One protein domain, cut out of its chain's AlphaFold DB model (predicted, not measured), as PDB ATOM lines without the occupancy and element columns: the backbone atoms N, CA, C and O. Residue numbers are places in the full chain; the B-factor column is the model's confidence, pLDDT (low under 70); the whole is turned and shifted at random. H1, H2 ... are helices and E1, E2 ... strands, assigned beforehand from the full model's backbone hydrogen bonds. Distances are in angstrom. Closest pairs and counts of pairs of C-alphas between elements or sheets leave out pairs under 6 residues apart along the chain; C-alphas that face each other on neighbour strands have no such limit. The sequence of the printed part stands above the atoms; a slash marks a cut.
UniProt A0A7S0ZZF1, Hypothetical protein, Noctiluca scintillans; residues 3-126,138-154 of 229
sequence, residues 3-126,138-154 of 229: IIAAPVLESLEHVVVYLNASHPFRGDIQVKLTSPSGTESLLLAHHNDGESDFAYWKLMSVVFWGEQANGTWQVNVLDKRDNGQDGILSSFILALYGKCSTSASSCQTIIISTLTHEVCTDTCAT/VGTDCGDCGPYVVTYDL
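AT A GLANCE: This is residues 3 to 126 and 138 to 154 of the 229 residues of the protein "Hypothetical protein" of Noctiluca scintillans (UniProt A0A7S0ZZF1). This is a two-sheet sandwich drawn out lengthwise: a long, strongly twisted sheet, with E2 and E7 side by side in its middle, is partly face to face with a shorter sheet of E4, E3, E6 and E10. The turn between E7 and E8 makes one end of the long axis; the stretch running out to the cut at Thr 126 makes the other, and the tiny helix H1 sits near the start of E10. The printed part has 141 residues, with one named helix and ten named strands in the order E1 to E9, H1, E10, and its class is mostly strand. The larger sheet is branched and its neighbour pairs are antiparallel; the smaller one, in the order E4, E3, E6, E10, is all antiparallel. The whole is compact, with a radius of gyration of the C-alphas of 15.7 A, yet elongated, spanning 54 by 28 by 24 A.

HOW THE PARTS SIT: Begin in the branched sheet with E7, residues 87 to 100, which bends by 57 degrees at residue 90. On one side of it is E2, residues 9 to 22, antiparallel at 164 degrees; look for N 16 and O 95, 2.8 A apart and within hydrogen-bond range. On the other side of E7 are E8, residues 108 to 113, and E9, residues 117 to 119, in staggered pairing. E7 and E8 form a hairpin, with N 94 and O 111 at 2.8 A, while E9 is antiparallel to E7, with N 89 and O 117 at 2.7 A. E2 bends by 70 degrees at residue 13; E7 lies on one side of it, and on the other side, beside residues 15 to 21, find the edge strand E5, residues 54 to 61, antiparallel to E2, with N 17 and O 59 at 2.8 A. E7 lies on one side of E8, and on the other side, beside residues 109 to 111, is the edge strand E1, residues 3 to 5, antiparallel to E8, with N 4 and O 110 at 3.1 A. Now turn to the other sheet, where E3, residues 29 to 34, and E6, residues 72 to 79, are the inner strands, antiparallel at 166 degrees, with N 32 and O 76 at 2.9 A. E4, residues 40 to 44, is an edge strand and forms a hairpin with E3, with N 41 and O 33 at 2.8 A. E10, residues 148 to 153, is the other edge strand, antiparallel to E6, with N 75 and O 150 at 2.9 A. In the sandwich, two sheets face to face, the facing parts are 9.2 A apart centre to centre, and the strands of one sheet stand at 33 degrees to those of the other. Between the sheets, the closest C-alphas of E4 and E5 are those of Leu 43 and Leu 59, 5.8 A apart. H1, residues 142 to 145, is on neither sheet; it is too short for an O i to N i+4 pair, and its one O i to N i+3 pair is not within range.

IN THESE COORDINATES: Find C-alpha 87 at (-4.705, 47.493, -37.845); from there E7 runs 36.9 A to C-alpha 100 at (14.773, 16.398, -33.621). E2 covers 32.3 A, E6 23.1 A and E5 17.8 A. E1 begins at C-alpha 3, (10.668, 31.712, -25.957), and E10 ends at C-alpha 153, (17.194, 35.496, -33.244).

THE WHOLE: The two C-alphas farthest apart are those of Ser 103 and Thr 126, at 55.3 A. Residues 127 to 137 are not printed, and C-alphas 126 and 138 are 15.2 A apart across the cut. Of the links that are printed whole, none is long. The mean pLDDT of the printed part is 80.8; confidence is under 70 at residues 3 to 8, 102 to 106, 118 to 126 and 138 to 149.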
ATOM      1  N   ILE A   3      10.431  33.040 -25.368       61.75
ATOM      2  CA  ILE A   3      10.668  31.712 -25.957       61.75
ATOM      3  C   ILE A   3      10.266  30.667 -24.914       61.75
ATOM      4  O   ILE A   3      10.715  30.748 -23.774       61.75
ATOM      5  N   ILE A   4       9.392  29.720 -25.271       53.69
ATOM      6  CA  ILE A   4       8.750  28.817 -24.285       53.69
ATOM      7  C   ILE A   4       9.219  27.359 -24.407       53.69
ATOM      8  O   ILE A   4       9.133  26.591 -23.453       53.69
ATOM      9  N   ALA A   5       9.758  26.965 -25.556       59.97
ATOM     10  CA  ALA A   5      10.370  25.656 -25.739       59.97
ATOM     11  C   ALA A   5      11.386  25.751 -26.875       59.97
ATOM     12  O   ALA A   5      11.025  26.182 -27.970       59.97
ATOM     13  N   ALA A   6      12.634  25.359 -26.626       55.25
ATOM     14  CA  ALA A   6      13.659  25.281 -27.662       55.25
ATOM     15  C   ALA A   6      14.296  23.884 -27.675       55.25
ATOM     16  O   ALA A   6      15.321  23.656 -27.034       55.25
ATOM     17  N   PRO A   7      13.711  22.915 -28.389       59.50
ATOM     18  CA  PRO A   7      14.446  21.754 -28.841       59.50
ATOM     19  C   PRO A   7      15.354  22.127 -30.013       59.50
ATOM     20  O   PRO A   7      15.024  22.950 -30.870       59.50
ATOM     21  N   VAL A   8      16.510  21.468 -30.073       68.31
ATOM     22  CA  VAL A   8      17.428  21.565 -31.208       68.31
ATOM     23  C   VAL A   8      16.827  20.773 -32.372       68.31
ATOM     24  O   VAL A   8      16.983  19.547 -32.451       68.31
ATOM     25  N   LEU A   9      16.098  21.472 -33.244       80.56
ATOM     26  CA  LEU A   9      15.642  20.940 -34.526       80.56
ATOM     27  C   LEU A   9      16.854  20.747 -35.445       80.56
ATOM     28  O   LEU A   9      17.631  21.673 -35.668       80.56
ATOM     29  N   GLU A  10      17.008  19.539 -35.980       84.06
ATOM     30  CA  GLU A  10      18.015  19.216 -36.995       84.06
ATOM     31  C   GLU A  10      17.616  19.798 -38.355       84.06
ATOM     32  O   GLU A  10      18.456  20.327 -39.077       84.06
ATOM     33  N   SER A  11      16.326  19.709 -38.694       89.12
ATOM     34  CA  SER A  11      15.759  20.257 -39.930       89.12
ATOM     35  C   SER A  11      14.271  20.560 -39.763       89.12
ATOM     36  O   SER A  11      13.578  19.865 -39.014       89.12
ATOM     37  N   LEU A  12      13.795  21.600 -40.445       93.38
ATOM     38  CA  LEU A  12      12.391  22.014 -40.458       93.38
ATOM     39  C   LEU A  12      11.533  21.127 -41.364       93.38
ATOM     40  O   LEU A  12      11.992  20.623 -42.387       93.38
ATOM     41  N   GLU A  13      10.256  21.009 -41.017       94.12
ATOM     42  CA  GLU A  13       9.221  20.376 -41.840       94.12
ATOM     43  C   GLU A  13       8.031  21.326 -42.024       94.12
ATOM     44  O   GLU A  13       7.657  21.661 -43.146       94.12
ATOM     45  N   HIS A  14       7.464  21.812 -40.917       94.56
ATOM     46  CA  HIS A  14       6.325  22.728 -40.933       94.56
ATOM     47  C   HIS A  14       6.633  23.953 -40.087       94.56
ATOM     48  O   HIS A  14       7.140  23.838 -38.972       94.56
ATOM     49  N   VAL A  15       6.259  25.127 -40.581       95.50
ATOM     50  CA  VAL A  15       6.348  26.377 -39.829       95.50
ATOM     51  C   VAL A  15       4.973  27.016 -39.766       95.50
ATOM     52  O   VAL A  15       4.285  27.124 -40.781       95.50
ATOM     53  N   VAL A  16       4.551  27.404 -38.567       95.88
ATOM     54  CA  VAL A  16       3.216  27.937 -38.298       95.88
ATOM     55  C   VAL A  16       3.324  29.278 -37.587       95.88
ATOM     56  O   VAL A  16       4.026  29.395 -36.589       95.88
ATOM     57  N   VAL A  17       2.581  30.268 -38.067       94.69
ATOM     58  CA  VAL A  17       2.343  31.538 -37.380       94.69
ATOM     59  C   VAL A  17       0.883  31.575 -36.946       94.69
ATOM     60  O   VAL A  17      -0.015  31.505 -37.782       94.69
ATOM     61  N   TYR A  18       0.635  31.681 -35.643       94.62
ATOM     62  CA  TYR A  18      -0.686  32.010 -35.113       94.62
ATOM     63  C   TYR A  18      -0.767  33.520 -34.932       94.62
ATOM     64  O   TYR A  18      -0.090  34.068 -34.062       94.62
ATOM     65  N   LEU A  19      -1.565  34.181 -35.762       93.50
ATOM     66  CA  LEU A  19      -1.709  35.634 -35.779       93.50
ATOM     67  C   LEU A  19      -2.875  36.071 -34.892       93.50
ATOM     68  O   LEU A  19      -3.989  35.571 -35.052       93.50
ATOM     69  N   ASN A  20      -2.641  37.025 -33.997       92.44
ATOM     70  CA  ASN A  20      -3.690  37.701 -33.247       92.44
ATOM     71  C   ASN A  20      -3.627  39.205 -33.534       92.44
ATOM     72  O   ASN A  20      -2.730  39.899 -33.053       92.44
ATOM     73  N   ALA A  21      -4.555  39.700 -34.345       91.31
ATOM     74  CA  ALA A  21      -4.571  41.080 -34.814       91.31
ATOM     75  C   ALA A  21      -6.010  41.579 -34.970       91.31
ATOM     76  O   ALA A  21      -6.892  40.794 -35.304       91.31
ATOM     77  N   SER A  22      -6.242  42.870 -34.758       91.19
ATOM     78  CA  SER A  22      -7.518  43.515 -35.057       91.19
ATOM     79  C   SER A  22      -7.393  44.398 -36.287       91.19
ATOM     80  O   SER A  22      -6.403  45.112 -36.427       91.19
ATOM     81  N   HIS A  23      -8.387  44.357 -37.164       91.50
ATOM     82  CA  HIS A  23      -8.459  45.207 -38.349       91.50
ATOM     83  C   HIS A  23      -9.912  45.274 -38.840       91.50
ATOM     84  O   HIS A  23     -10.548  44.218 -38.910       91.50
ATOM     85  N   PRO A  24     -10.442  46.447 -39.231       89.56
ATOM     86  CA  PRO A  24     -11.817  46.563 -39.734       89.56
ATOM     87  C   PRO A  24     -12.082  45.779 -41.031       89.56
ATOM     88  O   PRO A  24     -13.190  45.300 -41.242       89.56
ATOM     89  N   PHE A  25     -11.058  45.628 -41.873       92.12
ATOM     90  CA  PHE A  25     -11.083  44.906 -43.152       92.12
ATOM     91  C   PHE A  25      -9.916  43.915 -43.232       92.12
ATOM     92  O   PHE A  25      -8.849  44.238 -43.744       92.12
ATOM     93  N   ARG A  26     -10.038  42.724 -42.649       92.94
ATOM     94  CA  ARG A  26      -8.907  41.794 -42.463       92.94
ATOM     95  C   ARG A  26      -8.200  41.394 -43.762       92.94
ATOM     96  O   ARG A  26      -7.042  40.986 -43.719       92.94
ATOM     97  N   GLY A  27      -8.884  41.497 -44.902       93.12
ATOM     98  CA  GLY A  27      -8.309  41.260 -46.222       93.12
ATOM     99  C   GLY A  27      -7.197  42.238 -46.603       93.12
ATOM    100  O   GLY A  27      -6.340  41.893 -47.424       93.12
ATOM    101  N   ASP A  28      -7.157  43.407 -45.961       90.69
ATOM    102  CA  ASP A  28      -6.108  44.402 -46.169       90.69
ATOM    103  C   ASP A  28      -4.763  43.951 -45.555       90.69
ATOM    104  O   ASP A  28      -3.695  44.359 -46.012       90.69
ATOM    105  N   ILE A  29      -4.787  43.013 -44.598       91.25
ATOM    106  CA  ILE A  29      -3.587  42.495 -43.936       91.25
ATOM    107  C   ILE A  29      -2.842  41.477 -44.809       91.25
ATOM    108  O   ILE A  29      -3.383  40.465 -45.264       91.25
ATOM    109  N   GLN A  30      -1.539  41.697 -44.956       93.12
ATOM    110  CA  GLN A  30      -0.583  40.782 -45.562       93.12
ATOM    111  C   GLN A  30       0.441  40.313 -44.523       93.12
ATOM    112  O   GLN A  30       0.987  41.110 -43.762       93.12
ATOM    113  N   VAL A  31       0.756  39.014 -44.531       94.25
ATOM    114  CA  VAL A  31       1.770  38.420 -43.647       94.25
ATOM    115  C   VAL A  31       2.817  37.683 -44.465       94.25
ATOM    116  O   VAL A  31       2.495  36.771 -45.234       94.25
ATOM    117  N   LYS A  32       4.081  38.043 -44.259       95.31
ATOM    118  CA  LYS A  32       5.244  37.325 -44.782       95.31
ATOM    119  C   LYS A  32       6.098  36.790 -43.641       95.31
ATOM    120  O   LYS A  32       6.164  37.381 -42.567       95.31
ATOM    121  N   LEU A  33       6.751  35.668 -43.901       96.19
ATOM    122  CA  LEU A  33       7.699  35.043 -42.991       96.19
ATOM    123  C   LEU A  33       9.004  34.781 -43.737       96.19
ATOM    124  O   LEU A  33       8.974  34.137 -44.786       96.19
ATOM    125  N   THR A  34      10.121  35.223 -43.170       95.50
ATOM    126  CA  THR A  34      11.462  34.989 -43.716       95.50
ATOM    127  C   THR A  34      12.290  34.167 -42.737       95.50
ATOM    128  O   THR A  34      12.352  34.491 -41.546       95.50
ATOM    129  N   SER A  35      12.900  33.089 -43.233       94.50
ATOM    130  CA  SER A  35      13.745  32.191 -42.443       94.50
ATOM    131  C   SER A  35      15.188  32.702 -42.321       94.50
ATOM    132  O   SER A  35      15.605  33.568 -43.099       94.50
ATOM    133  N   PRO A  36      16.001  32.128 -41.412       91.88
ATOM    134  CA  PRO A  36      17.414  32.481 -41.267       91.88
ATOM    135  C   PRO A  36      18.251  32.267 -42.535       91.88
ATOM    136  O   PRO A  36      19.289  32.904 -42.701       91.88
ATOM    137  N   SER A  37      17.817  31.378 -43.436       92.88
ATOM    138  CA  SER A  37      18.491  31.125 -44.714       92.88
ATOM    139  C   SER A  37      18.141  32.156 -45.801       92.88
ATOM    140  O   SER A  37      18.767  32.166 -46.862       92.88
ATOM    141  N   GLY A  38      17.167  33.035 -45.536       94.19
ATOM    142  CA  GLY A  38      16.662  34.038 -46.472       94.19
ATOM    143  C   GLY A  38      15.479  33.579 -47.328       94.19
ATOM    144  O   GLY A  38      15.011  34.354 -48.161       94.19
ATOM    145  N   THR A  39      14.970  32.356 -47.144       97.38
ATOM    146  CA  THR A  39      13.739  31.906 -47.808       97.38
ATOM    147  C   THR A  39      12.548  32.724 -47.307       97.38
ATOM    148  O   THR A  39      12.398  32.928 -46.106       97.38
ATOM    149  N   GLU A  40      11.674  33.172 -48.214       97.50
ATOM    150  CA  GLU A  40      10.455  33.928 -47.892       97.50
ATOM    151  C   GLU A  40       9.200  33.090 -48.190       97.50
ATOM    152  O   GLU A  40       9.086  32.456 -49.241       97.50
ATOM    153  N   SER A  41       8.220  33.134 -47.288       98.06
ATOM    154  CA  SER A  41       6.875  32.591 -47.481       98.06
ATOM    155  C   SER A  41       5.827  33.686 -47.312       98.06
ATOM    156  O   SER A  41       5.715  34.288 -46.244       98.06
ATOM    157  N   LEU A  42       4.983  33.879 -48.327       97.12
ATOM    158  CA  LEU A  42       3.762  34.676 -48.211       97.12
ATOM    159  C   LEU A  42       2.688  33.839 -47.504       97.12
ATOM    160  O   LEU A  42       2.065  32.976 -48.115       97.12
ATOM    161  N   LEU A  43       2.522  34.057 -46.201       97.12
ATOM    162  CA  LEU A  43       1.606  33.297 -45.348       97.12
ATOM    163  C   LEU A  43       0.151  33.742 -45.504       97.12
ATOM    164  O   LEU A  43      -0.758  32.914 -45.465       97.12
ATOM    165  N   LEU A  44      -0.059  35.043 -45.689       95.88
ATOM    166  CA  LEU A  44      -1.358  35.637 -45.967       95.88
ATOM    167  C   LEU A  44      -1.169  36.702 -47.041       95.88
ATOM    168  O   LEU A  44      -0.395  37.637 -46.849       95.88
ATOM    169  N   ALA A  45      -1.847  36.545 -48.174       94.44
ATOM    170  CA  ALA A  45      -1.864  37.547 -49.228       94.44
ATOM    171  C   ALA A  45      -2.975  38.568 -48.965       94.44
ATOM    172  O   ALA A  45      -4.054  38.191 -48.510       94.44
ATOM    173  N   HIS A  46      -2.739  39.827 -49.334       91.19
ATOM    174  CA  HIS A  46      -3.809  40.816 -49.428       91.19
ATOM    175  C   HIS A  46      -4.918  40.309 -50.364       91.19
ATOM    176  O   HIS A  46      -4.646  39.823 -51.470       91.19
ATOM    177  N   HIS A  47      -6.164  40.430 -49.927       91.81
ATOM    178  CA  HIS A  47      -7.343  39.967 -50.649       91.81
ATOM    179  C   HIS A  47      -8.572  40.794 -50.258       91.81
ATOM    180  O   HIS A  47      -8.570  41.526 -49.282       91.81
ATOM    181  N   ASN A  48      -9.651  40.701 -51.031       90.06
ATOM    182  CA  ASN A  48     -10.840  41.521 -50.800       90.06
ATOM    183  C   ASN A  48     -11.810  40.849 -49.809       90.06
ATOM    184  O   ASN A  48     -12.892  40.413 -50.205       90.06
ATOM    185  N   ASP A  49     -11.392  40.732 -48.548       90.12
ATOM    186  CA  ASP A  49     -12.220  40.277 -47.424       90.12
ATOM    187  C   ASP A  49     -12.509  41.452 -46.481       90.12
ATOM    188  O   ASP A  49     -11.589  42.081 -45.956       90.12
ATOM    189  N   GLY A  50     -13.794  41.763 -46.315       88.00
ATOM    190  CA  GLY A  50     -14.255  42.914 -45.542       88.00
ATOM    191  C   GLY A  50     -14.709  42.597 -44.123       88.00
ATOM    192  O   GLY A  50     -15.276  43.465 -43.470       88.00
ATOM    193  N   GLU A  51     -14.516  41.365 -43.665       91.38
ATOM    194  CA  GLU A  51     -14.745  40.997 -42.270       91.38
ATOM    195  C   GLU A  51     -13.605  41.492 -41.372       91.38
ATOM    196  O   GLU A  51     -12.523  41.827 -41.856       91.38
ATOM    197  N   SER A  52     -13.812  41.480 -40.055       89.56
ATOM    198  CA  SER A  52     -12.805  41.952 -39.106       89.56
ATOM    199  C   SER A  52     -11.908  40.840 -38.560       89.56
ATOM    200  O   SER A  52     -12.288  39.665 -38.515       89.56
ATOM    201  N   ASP A  53     -10.731  41.274 -38.110       88.88
ATOM    202  CA  ASP A  53      -9.859  40.631 -37.123       88.88
ATOM    203  C   ASP A  53      -9.306  39.223 -37.436       88.88
ATOM    204  O   ASP A  53      -9.753  38.467 -38.300       88.88
ATOM    205  N   PHE A  54      -8.294  38.854 -36.653       90.81
ATOM    206  CA  PHE A  54      -7.672  37.540 -36.585       90.81
ATOM    207  C   PHE A  54      -7.553  37.129 -35.119       90.81
ATOM    208  O   PHE A  54      -6.825  37.757 -34.356       90.81
ATOM    209  N   ALA A  55      -8.219  36.042 -34.729       92.81
ATOM    210  CA  ALA A  55      -8.131  35.480 -33.381       92.81
ATOM    211  C   ALA A  55      -7.289  34.197 -33.398       92.81
ATOM    212  O   ALA A  55      -7.806  33.114 -33.679       92.81
ATOM    213  N   TYR A  56      -5.985  34.326 -33.130       91.56
ATOM    214  CA  TYR A  56      -5.005  33.229 -33.208       91.56
ATOM    215  C   TYR A  56      -5.115  32.415 -34.506       91.56
ATOM    216  O   TYR A  56      -5.077  31.181 -34.514       91.56
ATOM    217  N   TRP A  57      -5.270  33.125 -35.623       95.31
ATOM    218  CA  TRP A  57      -5.466  32.526 -36.930       95.31
ATOM    219  C   TRP A  57      -4.223  31.755 -37.366       95.31
ATOM    220  O   TRP A  57      -3.115  32.291 -37.357       95.31
ATOM    221  N   LYS A  58      -4.403  30.491 -37.754       96.06
ATOM    222  CA  LYS A  58      -3.307  29.582 -38.094       96.06
ATOM    223  C   LYS A  58      -2.870  29.765 -39.548       96.06
ATOM    224  O   LYS A  58      -3.562  29.323 -40.462       96.06
ATOM    225  N   LEU A  59      -1.684  30.328 -39.751       97.19
ATOM    226  CA  LEU A  59      -1.010  30.432 -41.046       97.19
ATOM    227  C   LEU A  59       0.156  29.438 -41.086       97.19
ATOM    228  O   LEU A  59       0.945  29.396 -40.151       97.19
ATOM    229  N   MET A  60       0.278  28.615 -42.129       97.44
ATOM    230  CA  MET A  60       1.283  27.543 -42.187       97.44
ATOM    231  C   MET A  60       2.023  27.537 -43.523       97.44
ATOM    232  O   MET A  60       1.419  27.777 -44.565       97.44
ATOM    233  N   SER A  61       3.318  27.222 -43.481       97.56
ATOM    234  CA  SER A  61       4.148  27.000 -44.660       97.56
ATOM    235  C   SER A  61       5.046  25.774 -44.508       97.56
ATOM    236  O   SER A  61       5.529  25.458 -43.420       97.56
ATOM    237  N   VAL A  62       5.291  25.119 -45.642       97.50
ATOM    238  CA  VAL A  62       6.260  24.024 -45.817       97.50
ATOM    239  C   VAL A  62       7.429  24.435 -46.713       97.50
ATOM    240  O   VAL A  62       8.259  23.603 -47.061       97.50
ATOM    241  N   VAL A  63       7.511  25.708 -47.124       97.75
ATOM    242  CA  VAL A  63       8.560  26.156 -48.057       97.75
ATOM    243  C   VAL A  63       9.961  26.062 -47.441       97.75
ATOM    244  O   VAL A  63      10.936  25.912 -48.164       97.75
ATOM    245  N   PHE A  64      10.040  26.084 -46.109       96.56
ATOM    246  CA  PHE A  64      11.277  26.016 -45.324       96.56
ATOM    247  C   PHE A  64      11.764  24.584 -45.064       96.56
ATOM    248  O   PHE A  64      12.620  24.366 -44.207       96.56
ATOM    249  N   TRP A  65      11.173  23.581 -45.719       96.50
ATOM    250  CA  TRP A  65      11.478  22.176 -45.462       96.50
ATOM    251  C   TRP A  65      12.973  21.880 -45.628       96.50
ATOM    252  O   TRP A  65      13.575  22.178 -46.657       96.50
ATOM    253  N   GLY A  66      13.566  21.221 -44.633       94.19
ATOM    254  CA  GLY A  66      14.976  20.840 -44.632       94.19
ATOM    255  C   GLY A  66      15.932  21.936 -44.158       94.19
ATOM    256  O   GLY A  66      17.103  21.639 -43.925       94.19
ATOM    257  N   GLU A  67      15.466  23.173 -43.980       94.06
ATOM    258  CA  GLU A  67      16.306  24.262 -43.482       94.06
ATOM    259  C   GLU A  67      16.622  24.104 -41.990       94.06
ATOM    260  O   GLU A  67      15.890  23.461 -41.229       94.06
ATOM    261  N   GLN A  68      17.720  24.723 -41.558       89.06
ATOM    262  CA  GLN A  68      18.037  24.846 -40.140       89.06
ATOM    263  C   GLN A  68      17.145  25.909 -39.496       89.06
ATOM    264  O   GLN A  68      16.965  26.996 -40.034       89.06
ATOM    265  N   ALA A  69      16.624  25.604 -38.308       87.75
ATOM    266  CA  ALA A  69      15.779  26.533 -37.564       87.75
ATOM    267  C   ALA A  69      16.565  27.685 -36.912       87.75
ATOM    268  O   ALA A  69      15.973  28.708 -36.580       87.75
ATOM    269  N   ASN A  70      17.869  27.500 -36.677       85.19
ATOM    270  CA  ASN A  70      18.680  28.424 -35.891       85.19
ATOM    271  C   ASN A  70      18.993  29.724 -36.648       85.19
ATOM    272  O   ASN A  70      19.332  29.691 -37.828       85.19
ATOM    273  N   GLY A  71      18.963  30.841 -35.922       84.31
ATOM    274  CA  GLY A  71      19.242  32.178 -36.432       84.31
ATOM    275  C   GLY A  71      18.001  33.062 -36.484       84.31
ATOM    276  O   GLY A  71      17.021  32.851 -35.765       84.31
ATOM    277  N   THR A  72      18.070  34.073 -37.343       88.38
ATOM    278  CA  THR A  72      17.119  35.179 -37.375       88.38
ATOM    279  C   THR A  72      15.874  34.884 -38.215       88.38
ATOM    280  O   THR A  72      15.950  34.767 -39.435       88.38
ATOM    281  N   TRP A  73      14.714  34.836 -37.568       91.00
ATOM    282  CA  TRP A  73      13.397  34.808 -38.198       91.00
ATOM    283  C   TRP A  73      12.794  36.205 -38.252       91.00
ATOM    284  O   TRP A  73      12.896  36.959 -37.286       91.00
ATOM    285  N   GLN A  74      12.121  36.528 -39.354       90.31
ATOM    286  CA  GLN A  74      11.421  37.801 -39.527       90.31
ATOM    287  C   GLN A  74       9.953  37.541 -39.859       90.31
ATOM    288  O   GLN A  74       9.647  36.839 -40.825       90.31
ATOM    289  N   VAL A  75       9.053  38.090 -39.044       90.62
ATOM    290  CA  VAL A  75       7.610  38.113 -39.310       90.62
ATOM    291  C   VAL A  75       7.239  39.527 -39.718       90.62
ATOM    292  O   VAL A  75       7.366  40.453 -38.918       90.62
ATOM    293  N   ASN A  76       6.774  39.686 -40.952       89.25
ATOM    294  CA  ASN A  76       6.417  40.978 -41.519       89.25
ATOM    295  C   ASN A  76       4.896  41.038 -41.653       89.25
ATOM    296  O   ASN A  76       4.316  40.254 -42.412       89.25
ATOM    297  N   VAL A  77       4.265  41.965 -40.935       88.81
ATOM    298  CA  VAL A  77       2.822  42.222 -41.010       88.81
ATOM    299  C   VAL A  77       2.616  43.608 -41.605       88.81
ATOM    300  O   VAL A  77       3.258  44.569 -41.189       88.81
ATOM    301  N   LEU A  78       1.760  43.685 -42.615       85.69
ATOM    302  CA  LEU A  78       1.528  44.879 -43.421       85.69
ATOM    303  C   LEU A  78       0.034  45.091 -43.590       85.69
ATOM    304  O   LEU A  78      -0.671  44.133 -43.900       85.69
ATOM    305  N   ASP A  79      -0.413  46.333 -43.476       85.75
ATOM    306  CA  ASP A  79      -1.704  46.757 -43.994       85.75
ATOM    307  C   ASP A  79      -1.485  47.323 -45.403       85.75
ATOM    308  O   ASP A  79      -0.717  48.259 -45.635       85.75
ATOM    309  N   LYS A  80      -2.091  46.670 -46.392       84.69
ATOM    310  CA  LYS A  80      -1.857  46.935 -47.812       84.69
ATOM    311  C   LYS A  80      -2.806  47.972 -48.393       84.69
ATOM    312  O   LYS A  80      -2.705  48.229 -49.598       84.69
ATOM    313  N   ARG A  81      -3.710  48.554 -47.600       81.19
ATOM    314  CA  ARG A  81      -4.708  49.488 -48.114       81.19
ATOM    315  C   ARG A  81      -4.737  50.802 -47.349       81.19
ATOM    316  O   ARG A  81      -4.990  50.848 -46.159       81.19
ATOM    317  N   ASP A  82      -4.624  51.892 -48.099       74.81
ATOM    318  CA  ASP A  82      -4.889  53.230 -47.577       74.81
ATOM    319  C   ASP A  82      -6.382  53.532 -47.571       74.81
ATOM    320  O   ASP A  82      -6.980  53.929 -48.580       74.81
ATOM    321  N   ASN A  83      -7.029  53.286 -46.449       77.31
ATOM    322  CA  ASN A  83      -8.425  53.655 -46.246       77.31
ATOM    323  C   ASN A  83      -8.641  54.383 -44.910       77.31
ATOM    324  O   ASN A  83      -9.792  54.644 -44.550       77.31
ATOM    325  N   GLY A  84      -7.555  54.728 -44.205       74.12
ATOM    326  CA  GLY A  84      -7.584  55.316 -42.866       74.12
ATOM    327  C   GLY A  84      -8.170  54.387 -41.800       74.12
ATOM    328  O   GLY A  84      -8.781  54.874 -40.848       74.12
ATOM    329  N   GLN A  85      -8.084  53.068 -41.995       80.19
ATOM    330  CA  GLN A  85      -8.592  52.047 -41.076       80.19
ATOM    331  C   GLN A  85      -7.452  51.134 -40.638       80.19
ATOM    332  O   GLN A  85      -7.400  49.987 -41.054       80.19
ATOM    333  N   ASP A  86      -6.572  51.645 -39.784       78.44
ATOM    334  CA  ASP A  86      -5.358  50.928 -39.402       78.44
ATOM    335  C   ASP A  86      -5.631  49.673 -38.553       78.44
ATOM    336  O   ASP A  86      -6.604  49.572 -37.789       78.44
ATOM    337  N   GLY A  87      -4.713  48.710 -38.651       80.81
ATOM    338  CA  GLY A  87      -4.705  47.493 -37.845       80.81
ATOM    339  C   GLY A  87      -3.900  47.591 -36.559       80.81
ATOM    340  O   GLY A  87      -2.989  48.399 -36.417       80.81
ATOM    341  N   ILE A  88      -4.159  46.663 -35.638       84.31
ATOM    342  CA  ILE A  88      -3.332  46.443 -34.448       84.31
ATOM    343  C   ILE A  88      -2.910  44.979 -34.419       84.31
ATOM    344  O   ILE A  88      -3.737  44.078 -34.279       84.31
ATOM    345  N   LEU A  89      -1.607  44.722 -34.482       85.75
ATOM    346  CA  LEU A  89      -1.040  43.422 -34.164       85.75
ATOM    347  C   LEU A  89      -0.973  43.287 -32.644       85.75
ATOM    348  O   LEU A  89      -0.146  43.913 -31.989       85.75
ATOM    349  N   SER A  90      -1.838  42.453 -32.075       88.19
ATOM    350  CA  SER A  90      -1.889  42.249 -30.626       88.19
ATOM    351  C   SER A  90      -0.813  41.286 -30.140       88.19
ATOM    352  O   SER A  90      -0.143  41.530 -29.139       88.19
ATOM    353  N   SER A  91      -0.662  40.161 -30.832       87.12
ATOM    354  CA  SER A  91       0.334  39.142 -30.517       87.12
ATOM    355  C   SER A  91       0.499  38.173 -31.678       87.12
ATOM    356  O   SER A  91      -0.328  38.099 -32.588       87.12
ATOM    357  N   PHE A  92       1.564  37.381 -31.641       88.69
ATOM    358  CA  PHE A  92       1.661  36.218 -32.512       88.69
ATOM    359  C   PHE A  92       2.486  35.105 -31.875       88.69
ATOM    360  O   PHE A  92       3.278  35.336 -30.959       88.69
ATOM    361  N   ILE A  93       2.307  33.891 -32.389       88.88
ATOM    362  CA  ILE A  93       3.091  32.716 -32.007       88.88
ATOM    363  C   ILE A  93       3.752  32.154 -33.259       88.88
ATOM    364  O   ILE A  93       3.049  31.786 -34.194       88.88
ATOM    365  N   LEU A  94       5.079  32.052 -33.269       90.62
ATOM    366  CA  LEU A  94       5.834  31.328 -34.288       90.62
ATOM    367  C   LEU A  94       6.185  29.940 -33.739       90.62
ATOM    368  O   LEU A  94       6.924  29.813 -32.765       90.62
ATOM    369  N   ALA A  95       5.628  28.905 -34.358       90.56
ATOM    370  CA  ALA A  95       5.846  27.508 -34.015       90.56
ATOM    371  C   ALA A  95       6.578  26.797 -35.158       90.56
ATOM    372  O   ALA A  95       6.084  26.716 -36.285       90.56
ATOM    373  N   LEU A  96       7.762  26.277 -34.856       90.88
ATOM    374  CA  LEU A  96       8.613  25.531 -35.774       90.88
ATOM    375  C   LEU A  96       8.501  24.047 -35.447       90.88
ATOM    376  O   LEU A  96       8.670  23.667 -34.290       90.88
ATOM    377  N   TYR A  97       8.270  23.212 -36.451       90.12
ATOM    378  CA  TYR A  97       8.195  21.761 -36.320       90.12
ATOM    379  C   TYR A  97       9.195  21.108 -37.259       90.12
ATOM    380  O   TYR A  97       9.410  21.583 -38.377       90.12
ATOM    381  N   GLY A  98       9.755  19.980 -36.837       89.31
ATOM    382  CA  GLY A  98      10.548  19.159 -37.735       89.31
ATOM    383  C   GLY A  98      11.247  18.007 -37.046       89.31
ATOM    384  O   GLY A  98      10.782  17.484 -36.033       89.31
ATOM    385  N   LYS A  99      12.388  17.610 -37.599       86.44
ATOM    386  CA  LYS A  99      13.173  16.491 -37.091       86.44
ATOM    387  C   LYS A  99      14.007  16.930 -35.888       86.44
ATOM    388  O   LYS A  99      14.784  17.877 -35.982       86.44
ATOM    389  N   CYS A 100      13.891  16.215 -34.772       79.25
ATOM    390  CA  CYS A 100      14.773  16.398 -33.621       79.25
ATOM    391  C   CYS A 100      16.197  15.914 -33.910       79.25
ATOM    392  O   CYS A 100      16.388  14.867 -34.532       79.25
ATOM    393  N   SER A 101      17.182  16.574 -33.300       70.94
ATOM    394  CA  SER A 101      18.434  15.891 -32.962       70.94
ATOM    395  C   SER A 101      18.136  14.699 -32.038       70.94
ATOM    396  O   SER A 101      17.231  14.758 -31.207       70.94
ATOM    397  N   THR A 102      18.872  13.596 -32.178       63.38
ATOM    398  CA  THR A 102      18.594  12.266 -31.589       63.38
ATOM    399  C   THR A 102      18.440  12.191 -30.056       63.38
ATOM    400  O   THR A 102      18.252  11.100 -29.526       63.38
ATOM    401  N   SER A 103      18.506  13.315 -29.341       63.81
ATOM    402  CA  SER A 103      18.470  13.407 -27.879       63.81
ATOM    403  C   SER A 103      17.265  14.185 -27.316       63.81
ATOM    404  O   SER A 103      17.152  14.279 -26.097       63.81
ATOM    405  N   ALA A 104      16.372  14.744 -28.145       62.69
ATOM    406  CA  ALA A 104      15.229  15.546 -27.678       62.69
ATOM    407  C   ALA A 104      13.904  14.754 -27.645       62.69
ATOM    408  O   ALA A 104      13.587  14.004 -28.565       62.69
ATOM    409  N   SER A 105      13.107  14.946 -26.585       61.66
ATOM    410  CA  SER A 105      11.803  14.291 -26.367       61.66
ATOM    411  C   SER A 105      10.617  15.000 -27.041       61.66
ATOM    412  O   SER A 105       9.513  14.458 -27.067       61.66
ATOM    413  N   SER A 106      10.826  16.194 -27.607       65.12
ATOM    414  CA  SER A 106       9.843  16.916 -28.423       65.12
ATOM    415  C   SER A 106      10.549  17.720 -29.517       65.12
ATOM    416  O   SER A 106      11.621  18.267 -29.274       65.12
ATOM    417  N   CYS A 107       9.968  17.777 -30.721       74.19
ATOM    418  CA  CYS A 107      10.571  18.408 -31.904       74.19
ATOM    419  C   CYS A 107       9.799  19.660 -32.332       74.19
ATOM    420  O   CYS A 107       9.346  19.762 -33.473       74.19
ATOM    421  N   GLN A 108       9.591  20.587 -31.395       77.56
ATOM    422  CA  GLN A 108       8.923  21.854 -31.683       77.56
ATOM    423  C   GLN A 108       9.561  23.043 -30.964       77.56
ATOM    424  O   GLN A 108       9.719  23.008 -29.748       77.56
ATOM    425  N   THR A 109       9.838  24.122 -31.685       79.75
ATOM    426  CA  THR A 109      10.271  25.394 -31.088       79.75
ATOM    427  C   THR A 109       9.116  26.380 -31.118       79.75
ATOM    428  O   THR A 109       8.501  26.555 -32.168       79.75
ATOM    429  N   ILE A 110       8.804  27.020 -29.987       80.44
ATOM    430  CA  ILE A 110       7.699  27.989 -29.885       80.44
ATOM    431  C   ILE A 110       8.225  29.334 -29.388       80.44
ATOM    432  O   ILE A 110       8.790  29.437 -28.295       80.44
ATOM    433  N   ILE A 111       7.971  30.365 -30.188       80.31
ATOM    434  CA  ILE A 111       8.289  31.767 -29.926       80.31
ATOM    435  C   ILE A 111       6.975  32.536 -29.801       80.31
ATOM    436  O   ILE A 111       6.099  32.398 -30.653       80.31
ATOM    437  N   ILE A 112       6.845  33.371 -28.772       77.81
ATOM    438  CA  ILE A 112       5.666  34.214 -28.561       77.81
ATOM    439  C   ILE A 112       6.058  35.691 -28.545       77.81
ATOM    440  O   ILE A 112       6.935  36.130 -27.791       77.81
ATOM    441  N   SER A 113       5.354  36.476 -29.357       78.88
ATOM    442  CA  SER A 113       5.291  37.926 -29.229       78.88
ATOM    443  C   SER A 113       4.033  38.324 -28.487       78.88
ATOM    444  O   SER A 113       2.934  38.014 -28.934       78.88
ATOM    445  N   THR A 114       4.187  39.037 -27.380       76.12
ATOM    446  CA  THR A 114       3.077  39.628 -26.618       76.12
ATOM    447  C   THR A 114       3.038  41.148 -26.736       76.12
ATOM    448  O   THR A 114       2.233  41.792 -26.071       76.12
ATOM    449  N   LEU A 115       3.936  41.727 -27.537       72.88
ATOM    450  CA  LEU A 115       4.001  43.164 -27.712       72.88
ATOM    451  C   LEU A 115       2.965  43.594 -28.751       72.88
ATOM    452  O   LEU A 115       3.079  43.246 -29.928       72.88
ATOM    453  N   THR A 116       1.997  44.382 -28.300       71.50
ATOM    454  CA  THR A 116       1.029  45.090 -29.139       71.50
ATOM    455  C   THR A 116       1.712  46.170 -29.967       71.50
ATOM    456  O   THR A 116       2.436  46.995 -29.409       71.50
ATOM    457  N   HIS A 117       1.443  46.185 -31.268       71.75
ATOM    458  CA  HIS A 117       1.953  47.175 -32.213       71.75
ATOM    459  C   HIS A 117       0.875  47.559 -33.223       71.75
ATOM    460  O   HIS A 117       0.063  46.722 -33.612       71.75
ATOM    461  N   GLU A 118       0.876  48.812 -33.661       67.94
ATOM    462  CA  GLU A 118       0.079  49.236 -34.814       67.94
ATOM    463  C   GLU A 118       0.653  48.613 -36.092       67.94
ATOM    464  O   GLU A 118       1.872  48.465 -36.232       67.94
ATOM    465  N   VAL A 119      -0.226  48.190 -36.998       68.00
ATOM    466  CA  VAL A 119       0.166  47.679 -38.312       68.00
ATOM    467  C   VAL A 119       0.198  48.861 -39.266       68.00
ATOM    468  O   VAL A 119      -0.828  49.480 -39.519       68.00
ATOM    469  N   CYS A 120       1.380  49.168 -39.786       61.94
ATOM    470  CA  CYS A 120       1.565  50.301 -40.681       61.94
ATOM    471  C   CYS A 120       0.906  50.059 -42.059       61.94
ATOM    472  O   CYS A 120       0.948  48.937 -42.583       61.94
ATOM    473  N   THR A 121       0.366  51.129 -42.653       57.72
ATOM    474  CA  THR A 121      -0.267  51.176 -43.984       57.72
ATOM    475  C   THR A 121       0.738  51.494 -45.101       57.72
ATOM    476  O   THR A 121       1.628  52.331 -44.943       57.72
ATOM    477  N   ASP A 122       0.622  50.822 -46.253       53.19
ATOM    478  CA  ASP A 122       1.576  50.877 -47.386       53.19
ATOM    479  C   ASP A 122       1.482  52.137 -48.282       53.19
ATOM    480  O   ASP A 122       1.704  52.070 -49.494       53.19
ATOM    481  N   THR A 123       1.124  53.302 -47.746       49.78
ATOM    482  CA  THR A 123       0.876  54.490 -48.584       49.78
ATOM    483  C   THR A 123       1.351  55.801 -47.978       49.78
ATOM    484  O   THR A 123       0.903  56.283 -46.945       49.78
ATOM    485  N   CYS A 124       2.225  56.439 -48.746       47.44
ATOM    486  CA  CYS A 124       2.799  57.766 -48.573       47.44
ATOM    487  C   CYS A 124       1.830  58.907 -48.950       47.44
ATOM    488  O   CYS A 124       2.207  59.854 -49.643       47.44
ATOM    489  N   ALA A 125       0.557  58.840 -48.546       44.28
ATOM    490  CA  ALA A 125      -0.420  59.866 -48.924       44.28
ATOM    491  C   ALA A 125      -0.238  61.206 -48.176       44.28
ATOM    492  O   ALA A 125      -0.835  62.206 -48.584       44.28
ATOM    493  N   THR A 126       0.593  61.266 -47.124       43.34
ATOM    494  CA  THR A 126       0.757  62.475 -46.289       43.34
ATOM    495  C   THR A 126       2.191  62.951 -46.031       43.34
ATOM    496  O   THR A 126       2.356  63.887 -45.250       43.34
ATOM    497  N   VAL A 138       5.212  55.584 -33.410       41.25
ATOM    498  CA  VAL A 138       4.126  54.622 -33.673       41.25
ATOM    499  C   VAL A 138       3.011  55.349 -34.455       41.25
ATOM    500  O   VAL A 138       2.536  56.377 -33.973       41.25
ATOM    501  N   GLY A 139       2.705  54.885 -35.678       43.09
ATOM    502  CA  GLY A 139       1.700  55.484 -36.577       43.09
ATOM    503  C   GLY A 139       2.211  56.348 -37.753       43.09
ATOM    504  O   GLY A 139       1.439  57.146 -38.278       43.09
ATOM    505  N   THR A 140       3.482  56.242 -38.172       45.59
ATOM    506  CA  THR A 140       4.033  56.980 -39.346       45.59
ATOM    507  C   THR A 140       4.101  56.085 -40.602       45.59
ATOM    508  O   THR A 140       4.112  54.858 -40.481       45.59
ATOM    509  N   ASP A 141       4.108  56.675 -41.804       50.34
ATOM    510  CA  ASP A 141       3.920  55.986 -43.091       50.34
ATOM    511  C   ASP A 141       5.029  54.969 -43.456       50.34
ATOM    512  O   ASP A 141       6.214  55.103 -43.141       50.34
ATOM    513  N   CYS A 142       4.638  53.886 -44.145       48.16
ATOM    514  CA  CYS A 142       5.536  52.767 -44.475       48.16
ATOM    515  C   CYS A 142       6.679  53.119 -45.440       48.16
ATOM    516  O   CYS A 142       7.597  52.309 -45.592       48.16
ATOM    517  N   GLY A 143       6.627  54.278 -46.107       45.34
ATOM    518  CA  GLY A 143       7.688  54.731 -47.012       45.34
ATOM    519  C   GLY A 143       9.028  54.914 -46.296       45.34
ATOM    520  O   GLY A 143      10.065  54.557 -46.857       45.34
ATOM    521  N   ASP A 144       8.971  55.356 -45.035       44.09
ATOM    522  CA  ASP A 144      10.143  55.669 -44.215       44.09
ATOM    523  C   ASP A 144      10.366  54.656 -43.080       44.09
ATOM    524  O   ASP A 144      11.513  54.378 -42.719       44.09
ATOM    525  N   CYS A 145       9.300  54.039 -42.548       44.97
ATOM    526  CA  CYS A 145       9.406  53.087 -41.432       44.97
ATOM    527  C   CYS A 145       9.424  51.603 -41.863       44.97
ATOM    528  O   CYS A 145       9.782  50.736 -41.063       44.97
ATOM    529  N   GLY A 146       9.116  51.300 -43.133       51.09
ATOM    530  CA  GLY A 146       9.084  49.935 -43.668       51.09
ATOM    531  C   GLY A 146       7.958  49.060 -43.085       51.09
ATOM    532  O   GLY A 146       7.177  49.515 -42.250       51.09
ATOM    533  N   PRO A 147       7.836  47.788 -43.524       57.91
ATOM    534  CA  PRO A 147       6.912  46.834 -42.908       57.91
ATOM    535  C   PRO A 147       7.123  46.762 -41.396       57.91
ATOM    536  O   PRO A 147       8.264  46.819 -40.939       57.91
ATOM    537  N   TYR A 148       6.057  46.515 -40.626       67.81
ATOM    538  CA  TYR A 148       6.246  46.114 -39.237       67.81
ATOM    539  C   TYR A 148       6.924  44.737 -39.221       67.81
ATOM    540  O   TYR A 148       6.297  43.705 -39.482       67.81
ATOM    541  N   VAL A 149       8.242  44.746 -38.996       68.12
ATOM    542  CA  VAL A 149       9.088  43.555 -38.963       68.12
ATOM    543  C   VAL A 149       9.412  43.235 -37.524       68.12
ATOM    544  O   VAL A 149      10.083  44.007 -36.836       68.12
ATOM    545  N   VAL A 150       8.989  42.056 -37.085       72.19
ATOM    546  CA  VAL A 150       9.443  41.520 -35.808       72.19
ATOM    547  C   VAL A 150      10.485  40.457 -36.059       72.19
ATOM    548  O   VAL A 150      10.220  39.437 -36.700       72.19
ATOM    549  N   THR A 151      11.669  40.722 -35.530       76.62
ATOM    550  CA  THR A 151      12.852  39.897 -35.713       76.62
ATOM    551  C   THR A 151      13.128  39.102 -34.445       76.62
ATOM    552  O   THR A 151      13.164  39.668 -33.354       76.62
ATOM    553  N   TYR A 152      13.339  37.795 -34.589       73.00
ATOM    554  CA  TYR A 152      13.683  36.884 -33.495       73.00
ATOM    555  C   TYR A 152      14.940  36.140 -33.860       73.00
ATOM    556  O   TYR A 152      14.957  35.432 -34.865       73.00
ATOM    557  N   ASP A 153      15.975  36.260 -33.040       73.12
ATOM    558  CA  ASP A 153      17.194  35.496 -33.244       73.12
ATOM    559  C   ASP A 153      17.231  34.304 -32.294       73.12
ATOM    560  O   ASP A 153      17.588  34.429 -31.123       73.12
ATOM    561  N   LEU A 154      16.900  33.123 -32.815       71.06
ATOM    562  CA  LEU A 154      16.968  31.885 -32.042       71.06
ATOM    563  C   LEU A 154      18.396  31.532 -31.588       71.06
ATOM    564  O   LEU A 154      18.541  30.749 -30.650       71.06
TER     565      LEU A 154